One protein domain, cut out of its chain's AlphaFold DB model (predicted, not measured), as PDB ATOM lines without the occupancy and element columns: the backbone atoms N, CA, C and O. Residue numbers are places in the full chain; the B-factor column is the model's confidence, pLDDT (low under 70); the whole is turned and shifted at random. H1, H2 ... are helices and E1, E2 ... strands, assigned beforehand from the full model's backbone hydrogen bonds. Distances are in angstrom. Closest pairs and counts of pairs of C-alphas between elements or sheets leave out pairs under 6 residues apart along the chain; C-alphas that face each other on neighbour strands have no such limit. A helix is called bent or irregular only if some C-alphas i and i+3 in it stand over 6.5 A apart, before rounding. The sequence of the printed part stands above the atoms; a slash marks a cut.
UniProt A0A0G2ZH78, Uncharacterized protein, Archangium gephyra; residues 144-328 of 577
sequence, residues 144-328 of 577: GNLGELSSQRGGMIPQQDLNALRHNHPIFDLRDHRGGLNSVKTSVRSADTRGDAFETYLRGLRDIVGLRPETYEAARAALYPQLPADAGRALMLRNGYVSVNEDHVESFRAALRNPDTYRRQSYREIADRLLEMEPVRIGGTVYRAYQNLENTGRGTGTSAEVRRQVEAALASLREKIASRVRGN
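This is residues 144 to 328 of the 577 residues of an uncharacterized protein of Archangium gephyra (UniProt A0A0G2ZH78). Two lobes make a flat model: the small sheet E1 E2 E3, with H2 over one face and H3 and H4 grazing it, and the helical hairpin H8 and H9 with the strand hairpin E4 and E5. H7 lies between them, touching H2, H8 and H9; H5 touches the far end of H9, and residues 190 to 195 stick out. The printed part has 185 residues and is mostly helix, in the order H1 E1 E2 H2 H3 H4 E3 H5 H6 H7 E4 E5 H8 H9. The larger sheet, order E1 E2 E3, is mixed, and E4 E5 is antiparallel. The whole is compact, radius of gyration of the C-alphas 17.9 A, spans 60 by 45 by 24 A.

H1, residues 146 to 151, is near H3, residues 213 to 223. E1, residues 171 to 173, and E2, residues 181 to 184, form an antiparallel hairpin, N 173 to O 182 being 3.0 A, within hydrogen-bond range. E2 is parallel to E3, residues 240 to 243, with N 241 to O 181 at 2.9 A. H2, residues 199 to 208, is on this sheet at a height of 8.2 A, making two layers, helix over sheet; E2, H2 H3 H4, E3 is a strand-helix-strand unit, parallel strands with helices between. H4, residues 229 to 238, touches H3, about perpendicular at 90 degrees, closest C-alphas Arg 220 and Gly 232, 6.0 A. H5, residues 246 to 257, is irregular: C-alphas 247 and 250 are 7.6 A apart. It touches H9, residues 304 to 322, with residues 252 to 257 alone, at a shallow tilt of 19 degrees, opposite ways; closest C-alphas Arg 253 and Ala 322, 4.7 A. H6, residues 259 to 263, is close but not clearly touching H7, residues 265 to 277. H7 touches H2 with residues 266 to 270 alone, a shallow tilt of 12 degrees, closest C-alphas Arg 206 and Ile 270, 6.3 A. E4, residues 280 to 282, and E5, residues 285 to 287, form a hairpin, N 287 to O 280 at 2.8 A. H8, residues 290 to 298, and H9 form a helical hairpin, 33 degrees, only just short of steep, closest C-alphas Gly 297 and Arg 307, 4.7 A. Every O i to N i+4 pair is within range in H1, H3, H4, H8 and H9; H2 has 5 of 6, H5 6 of 8, H7 7 of 9, and H6 0 of 1 with 2 of 2 i+3 pairs.

H1 begins at C-alpha 146 (-9.716, -110.798, 1.632), and H9, 27.0 A long, ends at C-alpha 322 (-17.123, -85.204, 0.049). H7 is 18.4 A and H5 17.8 A long.

The C-alphas of Gln 152 and Gly 301 are farthest apart, 60.1 A. The printed part has no cut; H1 to E1 and E2 to H2 are long links. Mean pLDDT of the printed part is 70.5, under 70 at residues 144 to 196, 212 to 227, 244 and 327 to 328.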
ATOM      1  N   GLY A 144      -3.176-112.258  -2.504       27.08
ATOM      2  CA  GLY A 144      -4.537-112.800  -2.422       27.08
ATOM      3  C   GLY A 144      -5.543-111.925  -1.672       27.08
ATOM      4  O   GLY A 144      -5.199-111.196  -0.731       27.08
ATOM      5  N   ASN A 145      -6.787-111.952  -2.147       33.53
ATOM      6  CA  ASN A 145      -7.831-111.010  -1.740       33.53
ATOM      7  C   ASN A 145      -8.368-111.334  -0.326       33.53
ATOM      8  O   ASN A 145      -8.073-112.389   0.228       33.53
ATOM      9  N   LEU A 146      -9.182-110.478   0.300       32.59
ATOM     10  CA  LEU A 146      -9.716-110.798   1.632       32.59
ATOM     11  C   LEU A 146     -10.751-111.924   1.655       32.59
ATOM     12  O   LEU A 146     -10.933-112.521   2.711       32.59
ATOM     13  N   GLY A 147     -11.350-112.284   0.517       32.09
ATOM     14  CA  GLY A 147     -12.053-113.566   0.397       32.09
ATOM     15  C   GLY A 147     -11.116-114.750   0.681       32.09
ATOM     16  O   GLY A 147     -11.449-115.609   1.492       32.09
ATOM     17  N   GLU A 148      -9.910-114.733   0.098       31.33
ATOM     18  CA  GLU A 148      -8.842-115.712   0.355       31.33
ATOM     19  C   GLU A 148      -8.262-115.599   1.769       31.33
ATOM     20  O   GLU A 148      -8.082-116.611   2.430       31.33
ATOM     21  N   LEU A 149      -7.971-114.398   2.276       30.62
ATOM     22  CA  LEU A 149      -7.393-114.256   3.621       30.62
ATOM     23  C   LEU A 149      -8.402-114.621   4.725       30.62
ATOM     24  O   LEU A 149      -8.000-115.145   5.762       30.62
ATOM     25  N   SER A 150      -9.701-114.377   4.505       30.88
ATOM     26  CA  SER A 150     -10.776-114.797   5.411       30.88
ATOM     27  C   SER A 150     -10.961-116.318   5.389       30.88
ATOM     28  O   SER A 150     -11.041-116.926   6.458       30.88
ATOM     29  N   SER A 151     -10.944-116.957   4.210       31.48
ATOM     30  CA  SER A 151     -10.999-118.423   4.102       31.48
ATOM     31  C   SER A 151      -9.728-119.107   4.624       31.48
ATOM     32  O   SER A 151      -9.816-120.136   5.279       31.48
ATOM     33  N   GLN A 152      -8.549-118.500   4.469       31.38
ATOM     34  CA  GLN A 152      -7.288-118.978   5.060       31.38
ATOM     35  C   GLN A 152      -7.246-118.890   6.598       31.38
ATOM     36  O   GLN A 152      -6.291-119.371   7.209       31.38
ATOM     37  N   ARG A 153      -8.248-118.272   7.240       27.83
ATOM     38  CA  ARG A 153      -8.343-118.107   8.701       27.83
ATOM     39  C   ARG A 153      -9.705-118.513   9.279       27.83
ATOM     40  O   ARG A 153     -10.100-117.993  10.319       27.83
ATOM     41  N   GLY A 154     -10.419-119.438   8.632       28.52
ATOM     42  CA  GLY A 154     -11.646-120.024   9.188       28.52
ATOM     43  C   GLY A 154     -12.854-119.080   9.235       28.52
ATOM     44  O   GLY A 154     -13.754-119.290  10.041       28.52
ATOM     45  N   GLY A 155     -12.879-118.044   8.390       32.22
ATOM     46  CA  GLY A 155     -13.972-117.074   8.313       32.22
ATOM     47  C   GLY A 155     -13.812-115.891   9.270       32.22
ATOM     48  O   GLY A 155     -14.633-115.701  10.161       32.22
ATOM     49  N   MET A 156     -12.806-115.033   9.037       32.34
ATOM     50  CA  MET A 156     -12.661-113.752   9.763       32.34
ATOM     51  C   MET A 156     -13.871-112.811   9.606       32.34
ATOM     52  O   MET A 156     -14.036-111.893  10.403       32.34
ATOM     53  N   ILE A 157     -14.711-113.037   8.591       29.92
ATOM     54  CA  ILE A 157     -16.082-112.520   8.505       29.92
ATOM     55  C   ILE A 157     -16.982-113.695   8.078       29.92
ATOM     56  O   ILE A 157     -16.672-114.329   7.061       29.92
ATOM     57  N   PRO A 158     -18.082-113.998   8.795       30.59
ATOM     58  CA  PRO A 158     -19.041-115.025   8.395       30.59
ATOM     59  C   PRO A 158     -19.635-114.775   7.001       30.59
ATOM     60  O   PRO A 158     -20.050-113.667   6.667       30.59
ATOM     61  N   GLN A 159     -19.769-115.823   6.184       31.89
ATOM     62  CA  GLN A 159     -20.285-115.712   4.806       31.89
ATOM     63  C   GLN A 159     -21.776-115.299   4.733       31.89
ATOM     64  O   GLN A 159     -22.269-114.870   3.688       31.89
ATOM     65  N   GLN A 160     -22.483-115.388   5.863       30.70
ATOM     66  CA  GLN A 160     -23.826-114.844   6.076       30.70
ATOM     67  C   GLN A 160     -23.844-113.304   6.168       30.70
ATOM     68  O   GLN A 160     -24.767-112.688   5.639       30.70
ATOM     69  N   ASP A 161     -22.795-112.669   6.700       29.69
ATOM     70  CA  ASP A 161     -22.691-111.204   6.809       29.69
ATOM     71  C   ASP A 161     -22.442-110.547   5.440       29.69
ATOM     72  O   ASP A 161     -22.875-109.422   5.191       29.69
ATOM     73  N   LEU A 162     -21.794-111.273   4.519       32.25
ATOM     74  CA  LEU A 162     -21.604-110.862   3.121       32.25
ATOM     75  C   LEU A 162     -22.902-110.900   2.294       32.25
ATOM     76  O   LEU A 162     -22.973-110.251   1.253       32.25
ATOM     77  N   ASN A 163     -23.918-111.638   2.754       28.05
ATOM     78  CA  ASN A 163     -25.209-111.804   2.076       28.05
ATOM     79  C   ASN A 163     -26.378-111.138   2.829       28.05
ATOM     80  O   ASN A 163     -27.531-111.272   2.423       28.05
ATOM     81  N   ALA A 164     -26.107-110.387   3.902       26.27
ATOM     82  CA  ALA A 164     -27.114-109.708   4.715       26.27
ATOM     83  C   ALA A 164     -27.684-108.441   4.035       26.27
ATOM     84  O   ALA A 164     -27.536-107.315   4.516       26.27
ATOM     85  N   LEU A 165     -28.408-108.616   2.924       29.78
ATOM     86  CA  LEU A 165     -29.215-107.552   2.303       29.78
ATOM     87  C   LEU A 165     -30.402-107.115   3.174       29.78
ATOM     88  O   LEU A 165     -30.949-106.023   2.996       29.78
ATOM     89  N   ARG A 166     -30.726-107.889   4.215       30.73
ATOM     90  CA  ARG A 166     -31.540-107.434   5.345       30.73
ATOM     91  C   ARG A 166     -30.713-106.566   6.304       30.73
ATOM     92  O   ARG A 166     -30.293-107.009   7.362       30.73
ATOM     93  N   HIS A 167     -30.590-105.296   5.916       26.55
ATOM     94  CA  HIS A 167     -30.142-104.144   6.716       26.55
ATOM     95  C   HIS A 167     -28.637-104.049   7.070       26.55
ATOM     96  O   HIS A 167     -28.180-104.502   8.111       26.55
ATOM     97  N   ASN A 168     -27.932-103.198   6.314       29.17
ATOM     98  CA  ASN A 168     -26.836-102.345   6.810       29.17
ATOM     99  C   ASN A 168     -25.638-103.028   7.513       29.17
ATOM    100  O   ASN A 168     -25.162-102.496   8.523       29.17
ATOM    101  N   HIS A 169     -25.083-104.115   6.967       22.58
ATOM    102  CA  HIS A 169     -23.751-104.588   7.377       22.58
ATOM    103  C   HIS A 169     -22.613-104.022   6.501       22.58
ATOM    104  O   HIS A 169     -22.806-103.777   5.306       22.58
ATOM    105  N   PRO A 170     -21.437-103.723   7.088       28.33
ATOM    106  CA  PRO A 170     -20.349-103.067   6.380       28.33
ATOM    107  C   PRO A 170     -19.494-104.089   5.632       28.33
ATOM    108  O   PRO A 170     -18.726-104.832   6.238       28.33
ATOM    109  N   ILE A 171     -19.553-104.091   4.301       35.50
ATOM    110  CA  ILE A 171     -18.568-104.856   3.536       35.50
ATOM    111  C   ILE A 171     -17.285-104.026   3.436       35.50
ATOM    112  O   ILE A 171     -17.200-103.056   2.679       35.50
ATOM    113  N   PHE A 172     -16.320-104.401   4.275       28.77
ATOM    114  CA  PHE A 172     -14.961-103.872   4.301       28.77
ATOM    115  C   PHE A 172     -14.198-104.376   3.074       28.77
ATOM    116  O   PHE A 172     -13.678-105.491   3.043       28.77
ATOM    117  N   ASP A 173     -14.163-103.541   2.041       36.84
ATOM    118  CA  ASP A 173     -13.549-103.833   0.755       36.84
ATOM    119  C   ASP A 173     -12.085-103.366   0.755       36.84
ATOM    120  O   ASP A 173     -11.734-102.264   0.328       36.84
ATOM    121  N   LEU A 174     -11.202-104.196   1.314       39.09
ATOM    122  CA  LEU A 174      -9.807-103.813   1.530       39.09
ATOM    123  C   LEU A 174      -8.901-104.120   0.327       39.09
ATOM    124  O   LEU A 174      -7.864-104.769   0.476       39.09
ATOM    125  N   ARG A 175      -9.287-103.630  -0.855       34.59
ATOM    126  CA  ARG A 175      -8.365-103.103  -1.878       34.59
ATOM    127  C   ARG A 175      -9.145-102.493  -3.034       34.59
ATOM    128  O   ARG A 175      -9.669-103.201  -3.887       34.59
ATOM    129  N   ASP A 176      -9.055-101.173  -3.149       40.44
ATOM    130  CA  ASP A 176      -9.042-100.577  -4.482       40.44
ATOM    131  C   ASP A 176      -7.825-101.103  -5.272       40.44
ATOM    132  O   ASP A 176      -6.796-101.445  -4.681       40.44
ATOM    133  N   HIS A 177      -7.878-101.076  -6.606       40.44
ATOM    134  CA  HIS A 177      -6.764-101.463  -7.492       40.44
ATOM    135  C   HIS A 177      -5.455-100.677  -7.238       40.44
ATOM    136  O   HIS A 177      -4.387-101.069  -7.702       40.44
ATOM    137  N   ARG A 178      -5.536 -99.579  -6.473       42.88
ATOM    138  CA  ARG A 178      -4.437 -98.695  -6.046       42.88
ATOM    139  C   ARG A 178      -3.952 -98.953  -4.610       42.88
ATOM    140  O   ARG A 178      -3.156 -98.180  -4.088       42.88
ATOM    141  N   GLY A 179      -4.453 -99.996  -3.943       46.03
ATOM    142  CA  GLY A 179      -4.117-100.335  -2.554       46.03
ATOM    143  C   GLY A 179      -4.879 -99.545  -1.481       46.03
ATOM    144  O   GLY A 179      -4.571 -99.689  -0.303       46.03
ATOM    145  N   GLY A 180      -5.856 -98.716  -1.867       51.09
ATOM    146  CA  GLY A 180      -6.682 -97.936  -0.942       51.09
ATOM    147  C   GLY A 180      -7.710 -98.771  -0.171       51.09
ATOM    148  O   GLY A 180      -8.081 -99.872  -0.586       51.09
ATOM    149  N   LEU A 181      -8.191 -98.211   0.940       62.19
ATOM    150  CA  LEU A 181      -9.308 -98.743   1.724       62.19
ATOM    151  C   LEU A 181     -10.622 -98.351   1.038       62.19
ATOM    152  O   LEU A 181     -10.866 -97.161   0.842       62.19
ATOM    153  N   ASN A 182     -11.487 -99.314   0.722       59.97
ATOM    154  CA  ASN A 182     -12.817 -99.036   0.193       59.97
ATOM    155  C   ASN A 182     -13.910 -99.531   1.155       59.97
ATOM    156  O   ASN A 182     -13.806-100.577   1.797       59.97
ATOM    157  N   SER A 183     -14.992 -98.768   1.244       62.75
ATOM    158  CA  SER A 183     -16.240 -99.175   1.880       62.75
ATOM    159  C   SER A 183     -17.335 -99.131   0.819       62.75
ATOM    160  O   SER A 183     -17.900 -98.066   0.555       62.75
ATOM    161  N   VAL A 184     -17.691-100.279   0.245       62.03
ATOM    162  CA  VAL A 184     -18.833-100.363  -0.677       62.03
ATOM    163  C   VAL A 184     -20.136-100.347   0.127       62.03
ATOM    164  O   VAL A 184     -20.306-101.123   1.070       62.03
ATOM    165  N   LYS A 185     -21.066 -99.458  -0.236       66.38
ATOM    166  CA  LYS A 185     -22.399 -99.328   0.368       66.38
ATOM    167  C   LYS A 185     -23.449 -99.123  -0.727       66.38
ATOM    168  O   LYS A 185     -23.429 -98.121  -1.430       66.38
ATOM    169  N   THR A 186     -24.384-100.060  -0.848       61.50
ATOM    170  CA  THR A 186     -25.514-100.005  -1.793       61.50
ATOM    171  C   THR A 186     -26.824 -99.732  -1.053       61.50
ATOM    172  O   THR A 186     -27.042-100.302   0.015       61.50
ATOM    173  N   SER A 187     -27.705 -98.899  -1.610       62.84
ATOM    174  CA  SER A 187     -29.017 -98.568  -1.020       62.84
ATOM    175  C   SER A 187     -30.136 -98.596  -2.062       62.84
ATOM    176  O   SER A 187     -29.927 -98.180  -3.193       62.84
ATOM    177  N   VAL A 188     -31.333 -99.046  -1.678       56.00
ATOM    178  CA  VAL A 188     -32.550 -99.030  -2.526       56.00
ATOM    179  C   VAL A 188     -33.660 -98.170  -1.895       56.00
ATOM    180  O   VAL A 188     -34.823 -98.238  -2.281       56.00
ATOM    181  N   ARG A 189     -33.326 -97.365  -0.875       56.50
ATOM    182  CA  ARG A 189     -34.291 -96.489  -0.193       56.50
ATOM    183  C   ARG A 189     -34.773 -95.375  -1.123       56.50
ATOM    184  O   ARG A 189     -33.950 -94.612  -1.623       56.50
ATOM    185  N   SER A 190     -36.091 -95.224  -1.259       40.44
ATOM    186  CA  SER A 190     -36.685 -93.967  -1.720       40.44
ATOM    187  C   SER A 190     -36.555 -92.877  -0.646       40.44
ATOM    188  O   SER A 190     -36.258 -93.151   0.528       40.44
ATOM    189  N   ALA A 191     -36.809 -91.631  -1.049       38.03
ATOM    190  CA  ALA A 191     -36.751 -90.456  -0.179       38.03
ATOM    191  C   ALA A 191     -37.758 -90.490   0.993       38.03
ATOM    192  O   ALA A 191     -37.589 -89.761   1.966       38.03
ATOM    193  N   ASP A 192     -38.773 -91.357   0.933       36.06
ATOM    194  CA  ASP A 192     -39.918 -91.388   1.856       36.06
ATOM    195  C   ASP A 192     -39.628 -92.104   3.191       36.06
ATOM    196  O   ASP A 192     -40.470 -92.151   4.093       36.06
ATOM    197  N   THR A 193     -38.439 -92.696   3.347       44.09
ATOM    198  CA  THR A 193     -38.079 -93.417   4.577       44.09
ATOM    199  C   THR A 193     -37.680 -92.461   5.705       44.09
ATOM    200  O   THR A 193     -36.652 -91.793   5.638       44.09
ATOM    201  N   ARG A 194     -38.468 -92.437   6.795       46.69
ATOM    202  CA  ARG A 194     -38.194 -91.634   8.006       46.69
ATOM    203  C   ARG A 194     -36.757 -91.852   8.509       46.69
ATOM    204  O   ARG A 194     -36.419 -92.936   8.985       46.69
ATOM    205  N   GLY A 195     -35.932 -90.810   8.436       62.94
ATOM    206  CA  GLY A 195     -34.531 -90.818   8.863       62.94
ATOM    207  C   GLY A 195     -33.659 -89.937   7.968       62.94
ATOM    208  O   GLY A 195     -34.162 -89.084   7.243       62.94
ATOM    209  N   ASP A 196     -32.344 -90.149   8.015       67.88
ATOM    210  CA  ASP A 196     -31.427 -89.569   7.031       67.88
ATOM    211  C   ASP A 196     -31.364 -90.465   5.784       67.88
ATOM    212  O   ASP A 196     -31.121 -91.673   5.897       67.88
ATOM    213  N   ALA A 197     -31.569 -89.880   4.601       71.44
ATOM    214  CA  ALA A 197     -31.520 -90.592   3.323       71.44
ATOM    215  C   ALA A 197     -30.154 -91.262   3.073       71.44
ATOM    216  O   ALA A 197     -30.087 -92.314   2.437       71.44
ATOM    217  N   PHE A 198     -29.075 -90.697   3.626       81.94
ATOM    218  CA  PHE A 198     -27.705 -91.157   3.423       81.94
ATOM    219  C   PHE A 198     -27.129 -91.949   4.608       81.94
ATOM    220  O   PHE A 198     -25.944 -92.270   4.594       81.94
ATOM    221  N   GLU A 199     -27.921 -92.334   5.617       80.06
ATOM    222  CA  GLU A 199     -27.433 -93.069   6.805       80.06
ATOM    223  C   GLU A 199     -26.658 -94.361   6.456       80.06
ATOM    224  O   GLU A 199     -25.641 -94.667   7.082       80.06
ATOM    225  N   THR A 200     -27.055 -95.084   5.404       72.62
ATOM    226  CA  THR A 200     -26.315 -96.254   4.886       72.62
ATOM    227  C   THR A 200     -24.904 -95.895   4.394       72.62
ATOM    228  O   THR A 200     -23.977 -96.697   4.522       72.62
ATOM    229  N   TYR A 201     -24.713 -94.686   3.862       78.88
ATOM    230  CA  TYR A 201     -23.429 -94.187   3.364       78.88
ATOM    231  C   TYR A 201     -22.610 -93.487   4.455       78.88
ATOM    232  O   TYR A 201     -21.391 -93.645   4.488       78.88
ATOM    233  N   LEU A 202     -23.263 -92.812   5.410       81.88
ATOM    234  CA  LEU A 202     -22.625 -92.305   6.630       81.88
ATOM    235  C   LEU A 202     -21.979 -93.452   7.421       81.88
ATOM    236  O   LEU A 202     -20.855 -93.307   7.888       81.88
ATOM    237  N   ARG A 203     -22.608 -94.639   7.481       74.62
ATOM    238  CA  ARG A 203     -21.957 -95.868   7.990       74.62
ATOM    239  C   ARG A 203     -20.663 -96.201   7.247       74.62
ATOM    240  O   ARG A 203     -19.671 -96.504   7.891       74.62
ATOM    241  N   GLY A 204     -20.645 -96.075   5.921       71.62
ATOM    242  CA  GLY A 204     -19.427 -96.272   5.132       71.62
ATOM    243  C   GLY A 204     -18.337 -95.230   5.390       71.62
ATOM    244  O   GLY A 204     -17.159 -95.574   5.401       71.62
ATOM    245  N   LEU A 205     -18.707 -93.977   5.679       81.56
ATOM    246  CA  LEU A 205     -17.749 -92.969   6.141       81.56
ATOM    247  C   LEU A 205     -17.200 -93.302   7.541       81.56
ATOM    248  O   LEU A 205     -15.988 -93.248   7.736       81.56
ATOM    249  N   ARG A 206     -18.056 -93.717   8.489       81.06
ATOM    250  CA  ARG A 206     -17.652 -94.180   9.836       81.06
ATOM    251  C   ARG A 206     -16.643 -95.334   9.775       81.06
ATOM    252  O   ARG A 206     -15.684 -95.342  10.547       81.06
ATOM    253  N   ASP A 207     -16.845 -96.268   8.843       71.31
ATOM    254  CA  ASP A 207     -15.942 -97.399   8.601       71.31
ATOM    255  C   ASP A 207     -14.534 -96.932   8.164       71.31
ATOM    256  O   ASP A 207     -13.544 -97.479   8.644       71.31
ATOM    257  N   ILE A 208     -14.414 -95.902   7.308       73.44
ATOM    258  CA  ILE A 208     -13.110 -95.437   6.774       73.44
ATOM    259  C   ILE A 208     -12.388 -94.378   7.622       73.44
ATOM    260  O   ILE A 208     -11.173 -94.226   7.483       73.44
ATOM    261  N   VAL A 209     -13.087 -93.666   8.515       80.44
ATOM    262  CA  VAL A 209     -12.449 -92.759   9.501       80.44
ATOM    263  C   VAL A 209     -12.143 -93.443  10.841       80.44
ATOM    264  O   VAL A 209     -11.662 -92.801  11.772       80.44
ATOM    265  N   GLY A 210     -12.417 -94.742  10.972       73.06
ATOM    266  CA  GLY A 210     -12.106 -95.494  12.187       73.06
ATOM    267  C   GLY A 210     -12.965 -95.111  13.394       73.06
ATOM    268  O   GLY A 210     -12.458 -95.077  14.516       73.06
ATOM    269  N   LEU A 211     -14.259 -94.838  13.169       76.81
ATOM    270  CA  LEU A 211     -15.285 -94.752  14.226       76.81
ATOM    271  C   LEU A 211     -15.781 -96.140  14.683       76.81
ATOM    272  O   LEU A 211     -16.576 -96.241  15.613       76.81
ATOM    273  N   ARG A 212     -15.291 -97.221  14.061       67.62
ATOM    274  CA  ARG A 212     -15.453 -98.615  14.509       67.62
ATOM    275  C   ARG A 212     -14.072 -99.215  14.802       67.62
ATOM    276  O   ARG A 212     -13.498 -99.830  13.902       67.62
ATOM    277  N   PRO A 213     -13.499 -99.010  16.005       66.31
ATOM    278  CA  PRO A 213     -12.076 -99.253  16.249       66.31
ATOM    279  C   PRO A 213     -11.623-100.683  15.940       66.31
ATOM    280  O   PRO A 213     -10.651-100.866  15.219       66.31
ATOM    281  N   GLU A 214     -12.361-101.692  16.404       61.00
ATOM    282  CA  GLU A 214     -12.031-103.111  16.200       61.00
ATOM    283  C   GLU A 214     -11.925-103.475  14.714       61.00
ATOM    284  O   GLU A 214     -10.928-104.044  14.267       61.00
ATOM    285  N   THR A 215     -12.934-103.102  13.922       58.28
ATOM    286  CA  THR A 215     -12.983-103.425  12.490       58.28
ATOM    287  C   THR A 215     -11.981-102.592  11.687       58.28
ATOM    288  O   THR A 215     -11.418-103.085  10.711       58.28
ATOM    289  N   TYR A 216     -11.691-101.364  12.130       65.19
ATOM    290  CA  TYR A 216     -10.651-100.516  11.547       65.19
ATOM    291  C   TYR A 216      -9.246-101.077  11.796       65.19
ATOM    292  O   TYR A 216      -8.457-101.179  10.862       65.19
ATOM    293  N   GLU A 217      -8.939-101.521  13.015       64.62
ATOM    294  CA  GLU A 217      -7.637-102.113  13.342       64.62
ATOM    295  C   GLU A 217      -7.442-103.495  12.706       64.62
ATOM    296  O   GLU A 217      -6.339-103.801  12.243       64.62
ATOM    297  N   ALA A 218      -8.503-104.302  12.594       59.28
ATOM    298  CA  ALA A 218      -8.481-105.537  11.812       59.28
ATOM    299  C   ALA A 218      -8.187-105.252  10.327       59.28
ATOM    300  O   ALA A 218      -7.307-105.879   9.731       59.28
ATOM    301  N   ALA A 219      -8.852-104.248   9.745       56.78
ATOM    302  CA  ALA A 219      -8.599-103.817   8.373       56.78
ATOM    303  C   ALA A 219      -7.177-103.259   8.178       56.78
ATOM    304  O   ALA A 219      -6.514-103.586   7.190       56.78
ATOM    305  N   ARG A 220      -6.664-102.494   9.149       68.81
ATOM    306  CA  ARG A 220      -5.284-101.989   9.187       68.81
ATOM    307  C   ARG A 220      -4.267-103.124   9.200       68.81
ATOM    308  O   ARG A 220      -3.297-103.083   8.446       68.81
ATOM    309  N   ALA A 221      -4.492-104.139  10.032       57.09
ATOM    310  CA  ALA A 221      -3.625-105.306  10.135       57.09
ATOM    311  C   ALA A 221      -3.642-106.175   8.864       57.09
ATOM    312  O   ALA A 221      -2.621-106.777   8.538       57.09
ATOM    313  N   ALA A 222      -4.756-106.219   8.126       53.53
ATOM    314  CA  ALA A 222      -4.861-106.946   6.859       53.53
ATOM    315  C   ALA A 222      -4.250-106.186   5.662       53.53
ATOM    316  O   ALA A 222      -3.562-106.787   4.835       53.53
ATOM    317  N   LEU A 223      -4.471-104.868   5.562       51.78
ATOM    318  CA  LEU A 223      -3.909-104.027   4.495       51.78
ATOM    319  C   LEU A 223      -2.409-103.790   4.662       51.78
ATOM    320  O   LEU A 223      -1.649-103.898   3.696       51.78
ATOM    321  N   TYR A 224      -2.002-103.443   5.884       59.47
ATOM    322  CA  TYR A 224      -0.688-102.892   6.201       59.47
ATOM    323  C   TYR A 224      -0.017-103.609   7.395       59.47
ATOM    324  O   TYR A 224       0.423-102.941   8.337       59.47
ATOM    325  N   PRO A 225       0.110-104.956   7.383       58.03
ATOM    326  CA  PRO A 225       0.774-105.702   8.460       58.03
ATOM    327  C   PRO A 225       2.237-105.281   8.666       58.03
ATOM    328  O   PRO A 225       2.739-105.349   9.781       58.03
ATOM    329  N   GLN A 226       2.908-104.817   7.607       66.44
ATOM    330  CA  GLN A 226       4.294-104.344   7.630       66.44
ATOM    331  C   GLN A 226       4.480-102.898   8.129       66.44
ATOM    332  O   GLN A 226       5.619-102.443   8.210       66.44
ATOM    333  N   LEU A 227       3.403-102.149   8.405       67.69
ATOM    334  CA  LEU A 227       3.497-100.766   8.887       67.69
ATOM    335  C   LEU A 227       3.208-100.672  10.396       67.69
ATOM    336  O   LEU A 227       2.283-101.340  10.875       67.69
ATOM    337  N   PRO A 228       3.909 -99.779  11.128       82.38
ATOM    338  CA  PRO A 228       3.498 -99.345  12.461       82.38
ATOM    339  C   PRO A 228       2.031 -98.905  12.478       82.38
ATOM    340  O   PRO A 228       1.525 -98.388  11.477       82.38
ATOM    341  N   ALA A 229       1.350 -99.092  13.612       77.50
ATOM    342  CA  ALA A 229      -0.092 -98.880  13.714       77.50
ATOM    343  C   ALA A 229      -0.523 -97.492  13.202       77.50
ATOM    344  O   ALA A 229      -1.359 -97.405  12.306       77.50
ATOM    345  N   ASP A 230       0.114 -96.422  13.674       81.12
ATOM    346  CA  ASP A 230      -0.267 -95.048  13.318       81.12
ATOM    347  C   ASP A 230       0.059 -94.678  11.867       81.12
ATOM    348  O   ASP A 230      -0.729 -93.994  11.214       81.12
ATOM    349  N   ALA A 231       1.146 -95.219  11.306       75.69
ATOM    350  CA  ALA A 231       1.449 -95.088   9.881       75.69
ATOM    351  C   ALA A 231       0.395 -95.802   9.012       75.69
ATOM    352  O   ALA A 231      -0.043 -95.263   7.997       75.69
ATOM    353  N   GLY A 232      -0.062 -96.986   9.439       70.12
ATOM    354  CA  GLY A 232      -1.162 -97.707   8.796       70.12
ATOM    355  C   GLY A 232      -2.493 -96.952   8.876       70.12
ATOM    356  O   GLY A 232      -3.169 -96.817   7.859       70.12
ATOM    357  N   ARG A 233      -2.844 -96.406  10.051       76.19
ATOM    358  CA  ARG A 233      -4.055 -95.590  10.273       76.19
ATOM    359  C   ARG A 233      -4.053 -94.334   9.401       76.19
ATOM    360  O   ARG A 233      -5.010 -94.095   8.672       76.19
ATOM    361  N   ALA A 234      -2.956 -93.576   9.397       76.31
ATOM    362  CA  ALA A 234      -2.814 -92.382   8.564       76.31
ATOM    363  C   ALA A 234      -2.945 -92.703   7.062       76.31
ATOM    364  O   ALA A 234      -3.593 -91.964   6.319       76.31
ATOM    365  N   LEU A 235      -2.389 -93.835   6.612       71.62
ATOM    366  CA  LEU A 235      -2.498 -94.282   5.224       71.62
ATOM    367  C   LEU A 235      -3.925 -94.738   4.863       71.62
ATOM    368  O   LEU A 235      -4.403 -94.415   3.776       71.62
ATOM    369  N   MET A 236      -4.634 -95.419   5.771       72.44
ATOM    370  CA  MET A 236      -6.062 -95.747   5.619       72.44
ATOM    371  C   MET A 236      -6.938 -94.494   5.545       72.44
ATOM    372  O   MET A 236      -7.818 -94.422   4.695       72.44
ATOM    373  N   LEU A 237      -6.684 -93.500   6.396       76.19
ATOM    374  CA  LEU A 237      -7.438 -92.246   6.422       76.19
ATOM    375  C   LEU A 237      -7.218 -91.412   5.151       76.19
ATOM    376  O   LEU A 237      -8.151 -90.776   4.651       76.19
ATOM    377  N   ARG A 238      -5.987 -91.402   4.627       74.25
ATOM    378  CA  ARG A 238      -5.610 -90.670   3.409       74.25
ATOM    379  C   ARG A 238      -6.135 -91.338   2.137       74.25
ATOM    380  O   ARG A 238      -6.625 -90.637   1.259       74.25
ATOM    381  N   ASN A 239      -6.061 -92.666   2.062       71.44
ATOM    382  CA  ASN A 239      -6.416 -93.459   0.878       71.44
ATOM    383  C   ASN A 239      -7.760 -94.200   1.054       71.44
ATOM    384  O   ASN A 239      -7.963 -95.261   0.459       71.44
ATOM    385  N   GLY A 240      -8.630 -93.690   1.929       72.19
ATOM    386  CA  GLY A 240      -9.919 -94.281   2.281       72.19
ATOM    387  C   GLY A 240     -11.075 -93.657   1.507       72.19
ATOM    388  O   GLY A 240     -11.222 -92.435   1.507       72.19
ATOM    389  N   TYR A 241     -11.915 -94.496   0.903       78.19
ATOM    390  CA  TYR A 241     -13.059 -94.093   0.082       78.19
ATOM    391  C   TYR A 241     -14.340 -94.841   0.468       78.19
ATOM    392  O   TYR A 241     -14.300 -95.989   0.910       78.19
ATOM    393  N   VAL A 242     -15.491 -94.202   0.255       75.75
ATOM    394  CA  VAL A 242     -16.810 -94.845   0.309       75.75
ATOM    395  C   VAL A 242     -17.389 -94.919  -1.106       75.75
ATOM    396  O   VAL A 242     -17.619 -93.897  -1.749       75.75
ATOM    397  N   SER A 243     -17.601 -96.139  -1.596       71.81
ATOM    398  CA  SER A 243     -18.216 -96.431  -2.895       71.81
ATOM    399  C   SER A 243     -19.733 -96.562  -2.720       71.81
ATOM    400  O   SER A 243     -20.211 -97.569  -2.192       71.81
ATOM    401  N   VAL A 244     -20.481 -95.540  -3.140       69.25
ATOM    402  CA  VAL A 244     -21.953 -95.436  -3.037       69.25
ATOM    403  C   VAL A 244     -22.627 -95.661  -4.395       69.25
ATOM    404  O   VAL A 244     -21.925 -95.690  -5.404       69.25
ATOM    405  N   ASN A 245     -23.963 -95.809  -4.445       71.44
ATOM    406  CA  ASN A 245     -24.675 -95.898  -5.731       71.44
ATOM    407  C   ASN A 245     -24.307 -94.720  -6.647       71.44
ATOM    408  O   ASN A 245     -24.278 -93.575  -6.191       71.44
ATOM    409  N   GLU A 246     -24.115 -94.995  -7.934       72.88
ATOM    410  CA  GLU A 246     -23.651 -94.016  -8.927       72.88
ATOM    411  C   GLU A 246     -24.567 -92.778  -9.017       72.88
ATOM    412  O   GLU A 246     -24.110 -91.637  -8.974       72.88
ATOM    413  N   ASP A 247     -25.883 -93.001  -9.026       75.19
ATOM    414  CA  ASP A 247     -26.934 -91.976  -9.052       75.19
ATOM    415  C   ASP A 247     -27.060 -91.174  -7.743       75.19
ATOM    416  O   ASP A 247     -27.745 -90.152  -7.702       75.19
ATOM    417  N   HIS A 248     -26.376 -91.592  -6.673       80.38
ATOM    418  CA  HIS A 248     -26.374 -90.914  -5.375       80.38
ATOM    419  C   HIS A 248     -25.035 -90.229  -5.027       80.38
ATOM    420  O   HIS A 248     -24.921 -89.646  -3.947       80.38
ATOM    421  N   VAL A 249     -24.024 -90.263  -5.910       82.69
ATOM    422  CA  VAL A 249     -22.690 -89.693  -5.632       82.69
ATOM    423  C   VAL A 249     -22.757 -88.185  -5.375       82.69
ATOM    424  O   VAL A 249     -22.358 -87.733  -4.302       82.69
ATOM    425  N   GLU A 250     -23.286 -87.391  -6.315       90.31
ATOM    426  CA  GLU A 250     -23.305 -85.928  -6.151       90.31
ATOM    427  C   GLU A 250     -24.355 -85.434  -5.151       90.31
ATOM    428  O   GLU A 250     -24.104 -84.450  -4.458       90.31
ATOM    429  N   SER A 251     -25.488 -86.124  -4.989       89.44
ATOM    430  CA  SER A 251     -26.475 -85.752  -3.966       89.44
ATOM    431  C   SER A 251     -25.931 -85.978  -2.549       89.44
ATOM    432  O   SER A 251     -26.110 -85.120  -1.680       89.44
ATOM    433  N   PHE A 252     -25.174 -87.059  -2.324       89.75
ATOM    434  CA  PHE A 252     -24.480 -87.274  -1.053       89.75
ATOM    435  C   PHE A 252     -23.300 -86.304  -0.868       89.75
ATOM    436  O   PHE A 252     -23.161 -85.714   0.203       89.75
ATOM    437  N   ARG A 253     -22.492 -86.042  -1.908       94.44
ATOM    438  CA  ARG A 253     -21.428 -85.017  -1.855       94.44
ATOM    439  C   ARG A 253     -21.981 -83.626  -1.531       94.44
ATOM    440  O   ARG A 253     -21.405 -82.933  -0.698       94.44
ATOM    441  N   ALA A 254     -23.111 -83.228  -2.115       93.00
ATOM    442  CA  ALA A 254     -23.788 -81.970  -1.796       93.00
ATOM    443  C   ALA A 254     -24.239 -81.911  -0.324       93.00
ATOM    444  O   ALA A 254     -24.020 -80.899   0.345       93.00
ATOM    445  N   ALA A 255     -24.782 -83.006   0.221       93.62
ATOM    446  CA  ALA A 255     -25.124 -83.100   1.642       93.62
ATOM    447  C   ALA A 255     -23.890 -82.989   2.563       93.62
ATOM    448  O   ALA A 255     -23.974 -82.366   3.619       93.62
ATOM    449  N   LEU A 256     -22.737 -83.528   2.158       95.62
ATOM    450  CA  LEU A 256     -21.470 -83.419   2.898       95.62
ATOM    451  C   LEU A 256     -20.803 -82.036   2.771       95.62
ATOM    452  O   LEU A 256     -20.033 -81.653   3.651       95.62
ATOM    453  N   ARG A 257     -21.103 -81.276   1.708       96.94
ATOM    454  CA  ARG A 257     -20.650 -79.886   1.492       96.94
ATOM    455  C   ARG A 257     -21.488 -78.855   2.262       96.94
ATOM    456  O   ARG A 257     -20.972 -77.809   2.654       96.94
ATOM    457  N   ASN A 258     -22.770 -79.135   2.495       94.75
ATOM    458  CA  ASN A 258     -23.704 -78.229   3.169       94.75
ATOM    459  C   ASN A 258     -23.318 -78.000   4.657       94.75
ATOM    460  O   ASN A 258     -23.109 -78.980   5.367       94.75
ATOM    461  N   PRO A 259     -23.237 -76.755   5.180       93.31
ATOM    462  CA  PRO A 259     -23.065 -76.508   6.622       93.31
ATOM    463  C   PRO A 259     -24.143 -77.154   7.508       93.31
ATOM    464  O   PRO A 259     -23.830 -77.657   8.586       93.31
ATOM    465  N   ASP A 260     -25.407 -77.150   7.080       92.62
ATOM    466  CA  ASP A 260     -26.541 -77.451   7.961       92.62
ATOM    467  C   ASP A 260     -26.714 -78.939   8.283       92.62
ATOM    468  O   ASP A 260     -27.354 -79.287   9.278       92.62
ATOM    469  N   THR A 261     -26.094 -79.833   7.513       91.88
ATOM    470  CA  THR A 261     -26.066 -81.267   7.834       91.88
ATOM    471  C   THR A 261     -25.207 -81.561   9.066       91.88
ATOM    472  O   THR A 261     -25.554 -82.450   9.837       91.88
ATOM    473  N   TYR A 262     -24.183 -80.748   9.360       93.25
ATOM    474  CA  TYR A 262     -23.325 -80.876  10.554       93.25
ATOM    475  C   TYR A 262     -23.986 -80.394  11.859       93.25
ATOM    476  O   TYR A 262     -23.403 -80.514  12.944       93.25
ATOM    477  N   ARG A 263     -25.240 -79.921  11.786       89.94
ATOM    478  CA  ARG A 263     -26.149 -79.851  12.943       89.94
ATOM    479  C   ARG A 263     -26.572 -81.255  13.415       89.94
ATOM    480  O   ARG A 263     -26.935 -81.421  14.576       89.94
ATOM    481  N   ARG A 264     -26.515 -82.274  12.543       90.88
ATOM    482  CA  ARG A 264     -26.760 -83.689  12.873       90.88
ATOM    483  C   ARG A 264     -25.467 -84.327  13.386       90.88
ATOM    484  O   ARG A 264     -24.423 -84.241  12.736       90.88
ATOM    485  N   GLN A 265     -25.551 -85.035  14.514       90.62
ATOM    486  CA  GLN A 265     -24.412 -85.732  15.127       90.62
ATOM    487  C   GLN A 265     -23.708 -86.695  14.153       90.62
ATOM    488  O   GLN A 265     -22.486 -86.794  14.177       90.62
ATOM    489  N   SER A 266     -24.461 -87.326  13.247       87.50
ATOM    490  CA  SER A 266     -23.965 -88.319  12.284       87.50
ATOM    491  C   SER A 266     -22.993 -87.792  11.221       87.50
ATOM    492  O   SER A 266     -22.203 -88.567  10.691       87.50
ATOM    493  N   TYR A 267     -23.032 -86.495  10.907       93.00
ATOM    494  CA  TYR A 267     -22.062 -85.837  10.015       93.00
ATOM    495  C   TYR A 267     -20.898 -85.272  10.831       93.00
ATOM    496  O   TYR A 267     -19.736 -85.328  10.427       93.00
ATOM    497  N   ARG A 268     -21.225 -84.753  12.017       93.88
ATOM    498  CA  ARG A 268     -20.288 -84.139  12.951       93.88
ATOM    499  C   ARG A 268     -19.241 -85.121  13.469       93.88
ATOM    500  O   ARG A 268     -18.066 -84.802  13.395       93.88
ATOM    501  N   GLU A 269     -19.635 -86.327  13.875       93.12
ATOM    502  CA  GLU A 269     -18.706 -87.356  14.373       93.12
ATOM    503  C   GLU A 269     -17.633 -87.745  13.337       93.12
ATOM    504  O   GLU A 269     -16.480 -87.983  13.689       93.12
ATOM    505  N   ILE A 270     -17.979 -87.736  12.043       91.94
ATOM    506  CA  ILE A 270     -17.045 -88.001  10.937       91.94
ATOM    507  C   ILE A 270     -16.037 -86.846  10.796       91.94
ATOM    508  O   ILE A 270     -14.850 -87.082  10.563       91.94
ATOM    509  N   ALA A 271     -16.498 -85.603  10.954       94.00
ATOM    510  CA  ALA A 271     -15.660 -84.408  10.893       94.00
ATOM    511  C   ALA A 271     -14.761 -84.249  12.132       94.00
ATOM    512  O   ALA A 271     -13.577 -83.953  11.983       94.00
ATOM    513  N   ASP A 272     -15.294 -84.500  13.329       93.62
ATOM    514  CA  ASP A 272     -14.545 -84.531  14.588       93.62
ATOM    515  C   ASP A 272     -13.427 -85.575  14.503       93.62
ATOM    516  O   ASP A 272     -12.262 -85.247  14.704       93.62
ATOM    517  N   ARG A 273     -13.737 -86.804  14.069       89.19
ATOM    518  CA  ARG A 273     -12.740 -87.875  13.917       89.19
ATOM    519  C   ARG A 273     -11.626 -87.542  12.917       89.19
ATOM    520  O   ARG A 273     -10.486 -87.976  13.088       89.19
ATOM    521  N   LEU A 274     -11.925 -86.754  11.885       88.94
ATOM    522  CA  LEU A 274     -10.913 -86.228  10.965       88.94
ATOM    523  C   LEU A 274     -10.055 -85.127  11.602       88.94
ATOM    524  O   LEU A 274      -8.849 -85.109  11.370       88.94
ATOM    525  N   LEU A 275     -10.642 -84.251  12.421       91.69
ATOM    526  CA  LEU A 275      -9.938 -83.191  13.152       91.69
ATOM    527  C   LEU A 275      -9.123 -83.714  14.349       91.69
ATOM    528  O   LEU A 275      -8.135 -83.092  14.735       91.69
ATOM    529  N   GLU A 276      -9.482 -84.861  14.928       88.69
ATOM    530  CA  GLU A 276      -8.653 -85.558  15.917       88.69
ATOM    531  C   GLU A 276      -7.299 -85.968  15.321       88.69
ATOM    532  O   GLU A 276      -6.259 -85.746  15.948       88.69
ATOM    533  N   MET A 277      -7.321 -86.550  14.115       81.94
ATOM    534  CA  MET A 277      -6.144 -87.095  13.428       81.94
ATOM    535  C   MET A 277      -5.380 -86.048  12.607       81.94
ATOM    536  O   MET A 277      -4.152 -86.094  12.558       81.94
ATOM    537  N   GLU A 278      -6.070 -85.070  12.016       86.62
ATOM    538  CA  GLU A 278      -5.474 -83.946  11.282       86.62
ATOM    539  C   GLU A 278      -6.010 -82.599  11.819       86.62
ATOM    540  O   GLU A 278      -6.899 -81.994  11.212       86.62
ATOM    541  N   PRO A 279      -5.492 -82.110  12.966       90.62
ATOM    542  CA  PRO A 279      -6.013 -80.914  13.623       90.62
ATOM    543  C   PRO A 279      -5.727 -79.628  12.846       90.62
ATOM    544  O   PRO A 279      -4.589 -79.354  12.456       90.62
ATOM    545  N   VAL A 280      -6.746 -78.780  12.720       93.62
ATOM    546  CA  VAL A 280      -6.618 -77.435  12.143       93.62
ATOM    547  C   VAL A 280      -5.890 -76.516  13.130       93.62
ATOM    548  O   VAL A 280      -6.125 -76.582  14.337       93.62
ATOM    549  N   ARG A 281      -5.013 -75.634  12.637       94.19
ATOM    550  CA  ARG A 281      -4.306 -74.629  13.452       94.19
ATOM    551  C   ARG A 281      -4.583 -73.231  12.914       94.19
ATOM    552  O   ARG A 281      -4.257 -72.954  11.766       94.19
ATOM    553  N   ILE A 282      -5.182 -72.369  13.735       92.12
ATOM    554  CA  ILE A 282      -5.575 -70.995  13.376       92.12
ATOM    555  C   ILE A 282      -5.227 -70.081  14.551       92.12
ATOM    556  O   ILE A 282      -5.635 -70.353  15.679       92.12
ATOM    557  N   GLY A 283      -4.464 -69.010  14.304       83.19
ATOM    558  CA  GLY A 283      -4.081 -68.037  15.339       83.19
ATOM    559  C   GLY A 283      -3.299 -68.622  16.526       83.19
ATOM    560  O   GLY A 283      -3.391 -68.098  17.628       83.19
ATOM    561  N   GLY A 284      -2.588 -69.740  16.331       85.00
ATOM    562  CA  GLY A 284      -1.914 -70.499  17.397       85.00
ATOM    563  C   GLY A 284      -2.794 -71.551  18.091       85.00
ATOM    564  O   GLY A 284      -2.270 -72.544  18.593       85.00
ATOM    565  N   THR A 285      -4.120 -71.409  18.049       90.25
ATOM    566  CA  THR A 285      -5.067 -72.381  18.617       90.25
ATOM    567  C   THR A 285      -5.165 -73.638  17.749       90.25
ATOM    568  O   THR A 285      -5.226 -73.562  16.519       90.25
ATOM    569  N   VAL A 286      -5.210 -74.811  18.395       94.25
ATOM    570  CA  VAL A 286      -5.346 -76.125  17.746       94.25
ATOM    571  C   VAL A 286      -6.776 -76.644  17.902       94.25
ATOM    572  O   VAL A 286      -7.255 -76.836  19.017       94.25
ATOM    573  N   TYR A 287      -7.441 -76.925  16.785       93.50
ATOM    574  CA  TYR A 287      -8.834 -77.356  16.731       93.50
ATOM    575  C   TYR A 287      -8.936 -78.836  16.358       93.50
ATOM    576  O   TYR A 287      -8.527 -79.242  15.269       93.50
ATOM    577  N   ARG A 288      -9.513 -79.627  17.271       94.12
ATOM    578  CA  ARG A 288      -9.753 -81.077  17.121       94.12
ATOM    579  C   ARG A 288     -11.235 -81.465  17.006       94.12
ATOM    580  O   ARG A 288     -11.536 -82.642  16.905       94.12
ATOM    581  N   ALA A 289     -12.145 -80.490  17.035       94.00
ATOM    582  CA  ALA A 289     -13.590 -80.711  16.962       94.00
ATOM    583  C   ALA A 289     -14.267 -79.630  16.108       94.00
ATOM    584  O   ALA A 289     -13.926 -78.445  16.196       94.00
ATOM    585  N   TYR A 290     -15.248 -80.040  15.309       93.88
ATOM    586  CA  TYR A 290     -15.993 -79.220  14.357       93.88
ATOM    587  C   TYR A 290     -16.775 -78.112  15.065       93.88
ATOM    588  O   TYR A 290     -16.735 -76.958  14.641       93.88
ATOM    589  N   GLN A 291     -17.422 -78.431  16.194       92.81
ATOM    590  CA  GLN A 291     -18.172 -77.442  16.978       92.81
ATOM    591  C   GLN A 291     -17.263 -76.328  17.521       92.81
ATOM    592  O   GLN A 291     -17.703 -75.186  17.619       92.81
ATOM    593  N   ASN A 292     -15.993 -76.621  17.823       92.06
ATOM    594  CA  ASN A 292     -15.058 -75.612  18.325       92.06
ATOM    595  C   ASN A 292     -14.638 -74.639  17.215       92.06
ATOM    596  O   ASN A 292     -14.564 -73.442  17.473       92.06
ATOM    597  N   LEU A 293     -14.444 -75.122  15.980       92.06
ATOM    598  CA  LEU A 293     -14.268 -74.251  14.810       92.06
ATOM    599  C   LEU A 293     -15.525 -73.402  14.569       92.06
ATOM    600  O   LEU A 293     -15.436 -72.180  14.510       92.06
ATOM    601  N   GLU A 294     -16.701 -74.032  14.489       92.31
ATOM    602  CA  GLU A 294     -17.979 -73.350  14.237       92.31
ATOM    603  C   GLU A 294     -18.272 -72.254  15.285       92.31
ATOM    604  O   GLU A 294     -18.669 -71.139  14.936       92.31
ATOM    605  N   ASN A 295     -17.998 -72.531  16.566       91.12
ATOM    606  CA  ASN A 295     -18.134 -71.565  17.656       91.12
ATOM    607  C   ASN A 295     -17.159 -70.388  17.515       91.12
ATOM    608  O   ASN A 295     -17.556 -69.246  17.736       91.12
ATOM    609  N   THR A 296     -15.906 -70.629  17.114       88.56
ATOM    610  CA  THR A 296     -14.936 -69.549  16.870       88.56
ATOM    611  C   THR A 296     -15.361 -68.669  15.695       88.56
ATOM    612  O   THR A 296     -15.308 -67.445  15.815       88.56
ATOM    613  N   GLY A 297     -15.845 -69.257  14.597       86.69
ATOM    614  CA  GLY A 297     -16.352 -68.518  13.433       86.69
ATOM    615  C   GLY A 297     -17.524 -67.589  13.771       86.69
ATOM    616  O   GLY A 297     -17.593 -66.470  13.261       86.69
ATOM    617  N   ARG A 298     -18.399 -68.017  14.691       87.00
ATOM    618  CA  ARG A 298     -19.539 -67.232  15.204       87.00
ATOM    619  C   ARG A 298     -19.207 -66.317  16.390       87.00
ATOM    620  O   ARG A 298     -20.057 -65.522  16.787       87.00
ATOM    621  N   GLY A 299     -18.011 -66.411  16.968       86.56
ATOM    622  CA  GLY A 299     -17.624 -65.636  18.146       86.56
ATOM    623  C   GLY A 299     -17.558 -64.131  17.865       86.56
ATOM    624  O   GLY A 299     -16.851 -63.677  16.964       86.56
ATOM    625  N   THR A 300     -18.269 -63.334  18.665       78.00
ATOM    626  CA  THR A 300     -18.336 -61.869  18.514       78.00
ATOM    627  C   THR A 300     -16.976 -61.190  18.687       78.00
ATOM    628  O   THR A 300     -16.644 -60.287  17.920       78.00
ATOM    629  N   GLY A 301     -16.160 -61.664  19.637       82.62
ATOM    630  CA  GLY A 301     -14.789 -61.189  19.868       82.62
ATOM    631  C   GLY A 301     -13.738 -61.721  18.880       82.62
ATOM    632  O   GLY A 301     -12.587 -61.297  18.927       82.62
ATOM    633  N   THR A 302     -14.098 -62.641  17.979       86.75
ATOM    634  CA  THR A 302     -13.169 -63.210  16.991       86.75
ATOM    635  C   THR A 302     -12.841 -62.173  15.914       86.75
ATOM    636  O   THR A 302     -13.759 -61.572  15.350       86.75
ATOM    637  N   SER A 303     -11.566 -61.978  15.557       90.44
ATOM    638  CA  SER A 303     -11.183 -61.049  14.478       90.44
ATOM    639  C   SER A 303     -11.690 -61.514  13.105       90.44
ATOM    640  O   SER A 303     -11.843 -62.711  12.857       90.44
ATOM    641  N   ALA A 304     -11.942 -60.574  12.186       90.06
ATOM    642  CA  ALA A 304     -12.479 -60.886  10.856       90.06
ATOM    643  C   ALA A 304     -11.584 -61.858  10.060       90.06
ATOM    644  O   ALA A 304     -12.091 -62.736   9.364       90.06
ATOM    645  N   GLU A 305     -10.263 -61.751  10.216       91.12
ATOM    646  CA  GLU A 305      -9.306 -62.652   9.571       91.12
ATOM    647  C   GLU A 305      -9.350 -64.068  10.169       91.12
ATOM    648  O   GLU A 305      -9.406 -65.043   9.425       91.12
ATOM    649  N   VAL A 306      -9.458 -64.212  11.497       91.56
ATOM    650  CA  VAL A 306      -9.648 -65.535  12.123       91.56
ATOM    651  C   VAL A 306     -10.980 -66.163  11.694       91.56
ATOM    652  O   VAL A 306     -11.011 -67.358  11.406       91.56
ATOM    653  N   ARG A 307     -12.063 -65.381  11.552       91.50
ATOM    654  CA  ARG A 307     -13.343 -65.888  11.009       91.50
ATOM    655  C   ARG A 307     -13.191 -66.397   9.568       91.50
ATOM    656  O   ARG A 307     -13.684 -67.480   9.264       91.50
ATOM    657  N   ARG A 308     -12.466 -65.675   8.698       92.31
ATOM    658  CA  ARG A 308     -12.155 -66.132   7.326       92.31
ATOM    659  C   ARG A 308     -11.359 -67.436   7.317       92.31
ATOM    660  O   ARG A 308     -11.698 -68.341   6.558       92.31
ATOM    661  N   GLN A 309     -10.336 -67.549   8.164       94.62
ATOM    662  CA  GLN A 309      -9.520 -68.763   8.274       94.62
ATOM    663  C   GLN A 309     -10.339 -69.957   8.792       94.62
ATOM    664  O   GLN A 309     -10.177 -71.069   8.292       94.62
ATOM    665  N   VAL A 310     -11.266 -69.728   9.729       94.25
ATOM    666  CA  VAL A 310     -12.203 -70.750  10.221       94.25
ATOM    667  C   VAL A 310     -13.159 -71.219   9.125       94.25
ATOM    668  O   VAL A 310     -13.268 -72.425   8.913       94.25
ATOM    669  N   GLU A 311     -13.818 -70.317   8.392       93.06
ATOM    670  CA  GLU A 311     -14.733 -70.717   7.311       93.06
ATOM    671  C   GLU A 311     -14.003 -71.444   6.174       93.06
ATOM    672  O   GLU A 311     -14.489 -72.463   5.680       93.06
ATOM    673  N   ALA A 312     -12.792 -71.001   5.816       94.81
ATOM    674  CA  ALA A 312     -11.941 -71.702   4.856       94.81
ATOM    675  C   ALA A 312     -11.567 -73.118   5.338       94.81
ATOM    676  O   ALA A 312     -11.630 -74.072   4.559       94.81
ATOM    677  N   ALA A 313     -11.239 -73.288   6.624       95.25
ATOM    678  CA  ALA A 313     -10.952 -74.596   7.209       95.25
ATOM    679  C   ALA A 313     -12.194 -75.505   7.258       95.25
ATOM    680  O   ALA A 313     -12.103 -76.682   6.907       95.25
ATOM    681  N   LEU A 314     -13.362 -74.966   7.623       95.44
ATOM    682  CA  LEU A 314     -14.632 -75.697   7.609       95.44
ATOM    683  C   LEU A 314     -15.021 -76.107   6.183       95.44
ATOM    684  O   LEU A 314     -15.466 -77.233   5.969       95.44
ATOM    685  N   ALA A 315     -14.867 -75.227   5.189       95.88
ATOM    686  CA  ALA A 315     -15.115 -75.547   3.779       95.88
ATOM    687  C   ALA A 315     -14.157 -76.639   3.266       95.88
ATOM    688  O   ALA A 315     -14.607 -77.635   2.703       95.88
ATOM    689  N   SER A 316     -12.858 -76.500   3.546       95.56
ATOM    690  CA  SER A 316     -11.827 -77.483   3.189       95.56
ATOM    691  C   SER A 316     -12.093 -78.859   3.809       95.56
ATOM    692  O   SER A 316     -12.056 -79.871   3.112       95.56
ATOM    693  N   LEU A 317     -12.457 -78.916   5.097       94.88
ATOM    694  CA  LEU A 317     -12.813 -80.161   5.782       94.88
ATOM    695  C   LEU A 317     -14.037 -80.841   5.149       94.88
ATOM    696  O   LEU A 317     -14.003 -82.047   4.908       94.88
ATOM    697  N   ARG A 318     -15.090 -80.075   4.840       96.12
ATOM    698  CA  ARG A 318     -16.307 -80.576   4.181       96.12
ATOM    699  C   ARG A 318     -16.006 -81.150   2.795       96.12
ATOM    700  O   ARG A 318     -16.413 -82.273   2.500       96.12
ATOM    701  N   GLU A 319     -15.207 -80.456   1.982       96.06
ATOM    702  CA  GLU A 319     -14.785 -80.972   0.673       96.06
ATOM    703  C   GLU A 319     -13.875 -82.204   0.803       96.06
ATOM    704  O   GLU A 319     -14.003 -83.162   0.040       96.06
ATOM    705  N   LYS A 320     -13.006 -82.254   1.818       92.94
ATOM    706  CA  LYS A 320     -12.169 -83.424   2.132       92.94
ATOM    707  C   LYS A 320     -12.983 -84.642   2.609       92.94
ATOM    708  O   LYS A 320     -12.502 -85.775   2.537       92.94
ATOM    709  N   ILE A 321     -14.210 -84.449   3.095       93.06
ATOM    710  CA  ILE A 321     -15.158 -85.543   3.364       93.06
ATOM    711  C   ILE A 321     -15.880 -85.936   2.064       93.06
ATOM    712  O   ILE A 321     -15.894 -87.114   1.711       93.06
ATOM    713  N   ALA A 322     -16.408 -84.967   1.308       94.62
ATOM    714  CA  ALA A 322     -17.123 -85.204   0.049       94.62
ATOM    715  C   ALA A 322     -16.262 -85.913  -1.019       94.62
ATOM    716  O   ALA A 322     -16.714 -86.857  -1.666       94.62
ATOM    717  N   SER A 323     -14.994 -85.528  -1.157       91.62
ATOM    718  CA  SER A 323     -14.028 -86.130  -2.094       91.62
ATOM    719  C   SER A 323     -13.651 -87.588  -1.783       91.62
ATOM    720  O   SER A 323     -13.109 -88.267  -2.655       91.62
ATOM    721  N   ARG A 324     -13.981 -88.111  -0.590       87.50
ATOM    722  CA  ARG A 324     -13.871 -89.550  -0.278       87.50
ATOM    723  C   ARG A 324     -15.072 -90.368  -0.758       87.50
ATOM    724  O   ARG A 324     -14.982 -91.592  -0.810       87.50
ATOM    725  N   VAL A 325     -16.182 -89.726  -1.126       86.75
ATOM    726  CA  VAL A 325     -17.307 -90.392  -1.797       86.75
ATOM    727  C   VAL A 325     -16.934 -90.644  -3.250       86.75
ATOM    728  O   VAL A 325     -16.475 -89.731  -3.937       86.75
ATOM    729  N   ARG A 326     -17.169 -91.861  -3.735       79.00
ATOM    730  CA  ARG A 326     -17.032 -92.242  -5.143       79.00
ATOM    731  C   ARG A 326     -18.183 -93.147  -5.575       79.00
ATOM    732  O   ARG A 326     -18.901 -93.681  -4.731       79.00
ATOM    733  N   GLY A 327     -18.330 -93.321  -6.882       68.00
ATOM    734  CA  GLY A 327     -19.246 -94.298  -7.455       68.00
ATOM    735  C   GLY A 327     -18.890 -95.743  -7.098       68.00
ATOM    736  O   GLY A 327     -17.803 -96.057  -6.593       68.00
ATOM    737  N   ASN A 328     -19.832 -96.636  -7.362       63.22
ATOM    738  CA  ASN A 328     -19.635 -98.084  -7.360       63.22
ATOM    739  C   ASN A 328     -20.039 -98.712  -8.707       63.22
ATOM    740  O   ASN A 328     -20.082 -99.934  -8.813       63.22
TER     741      ASN A 328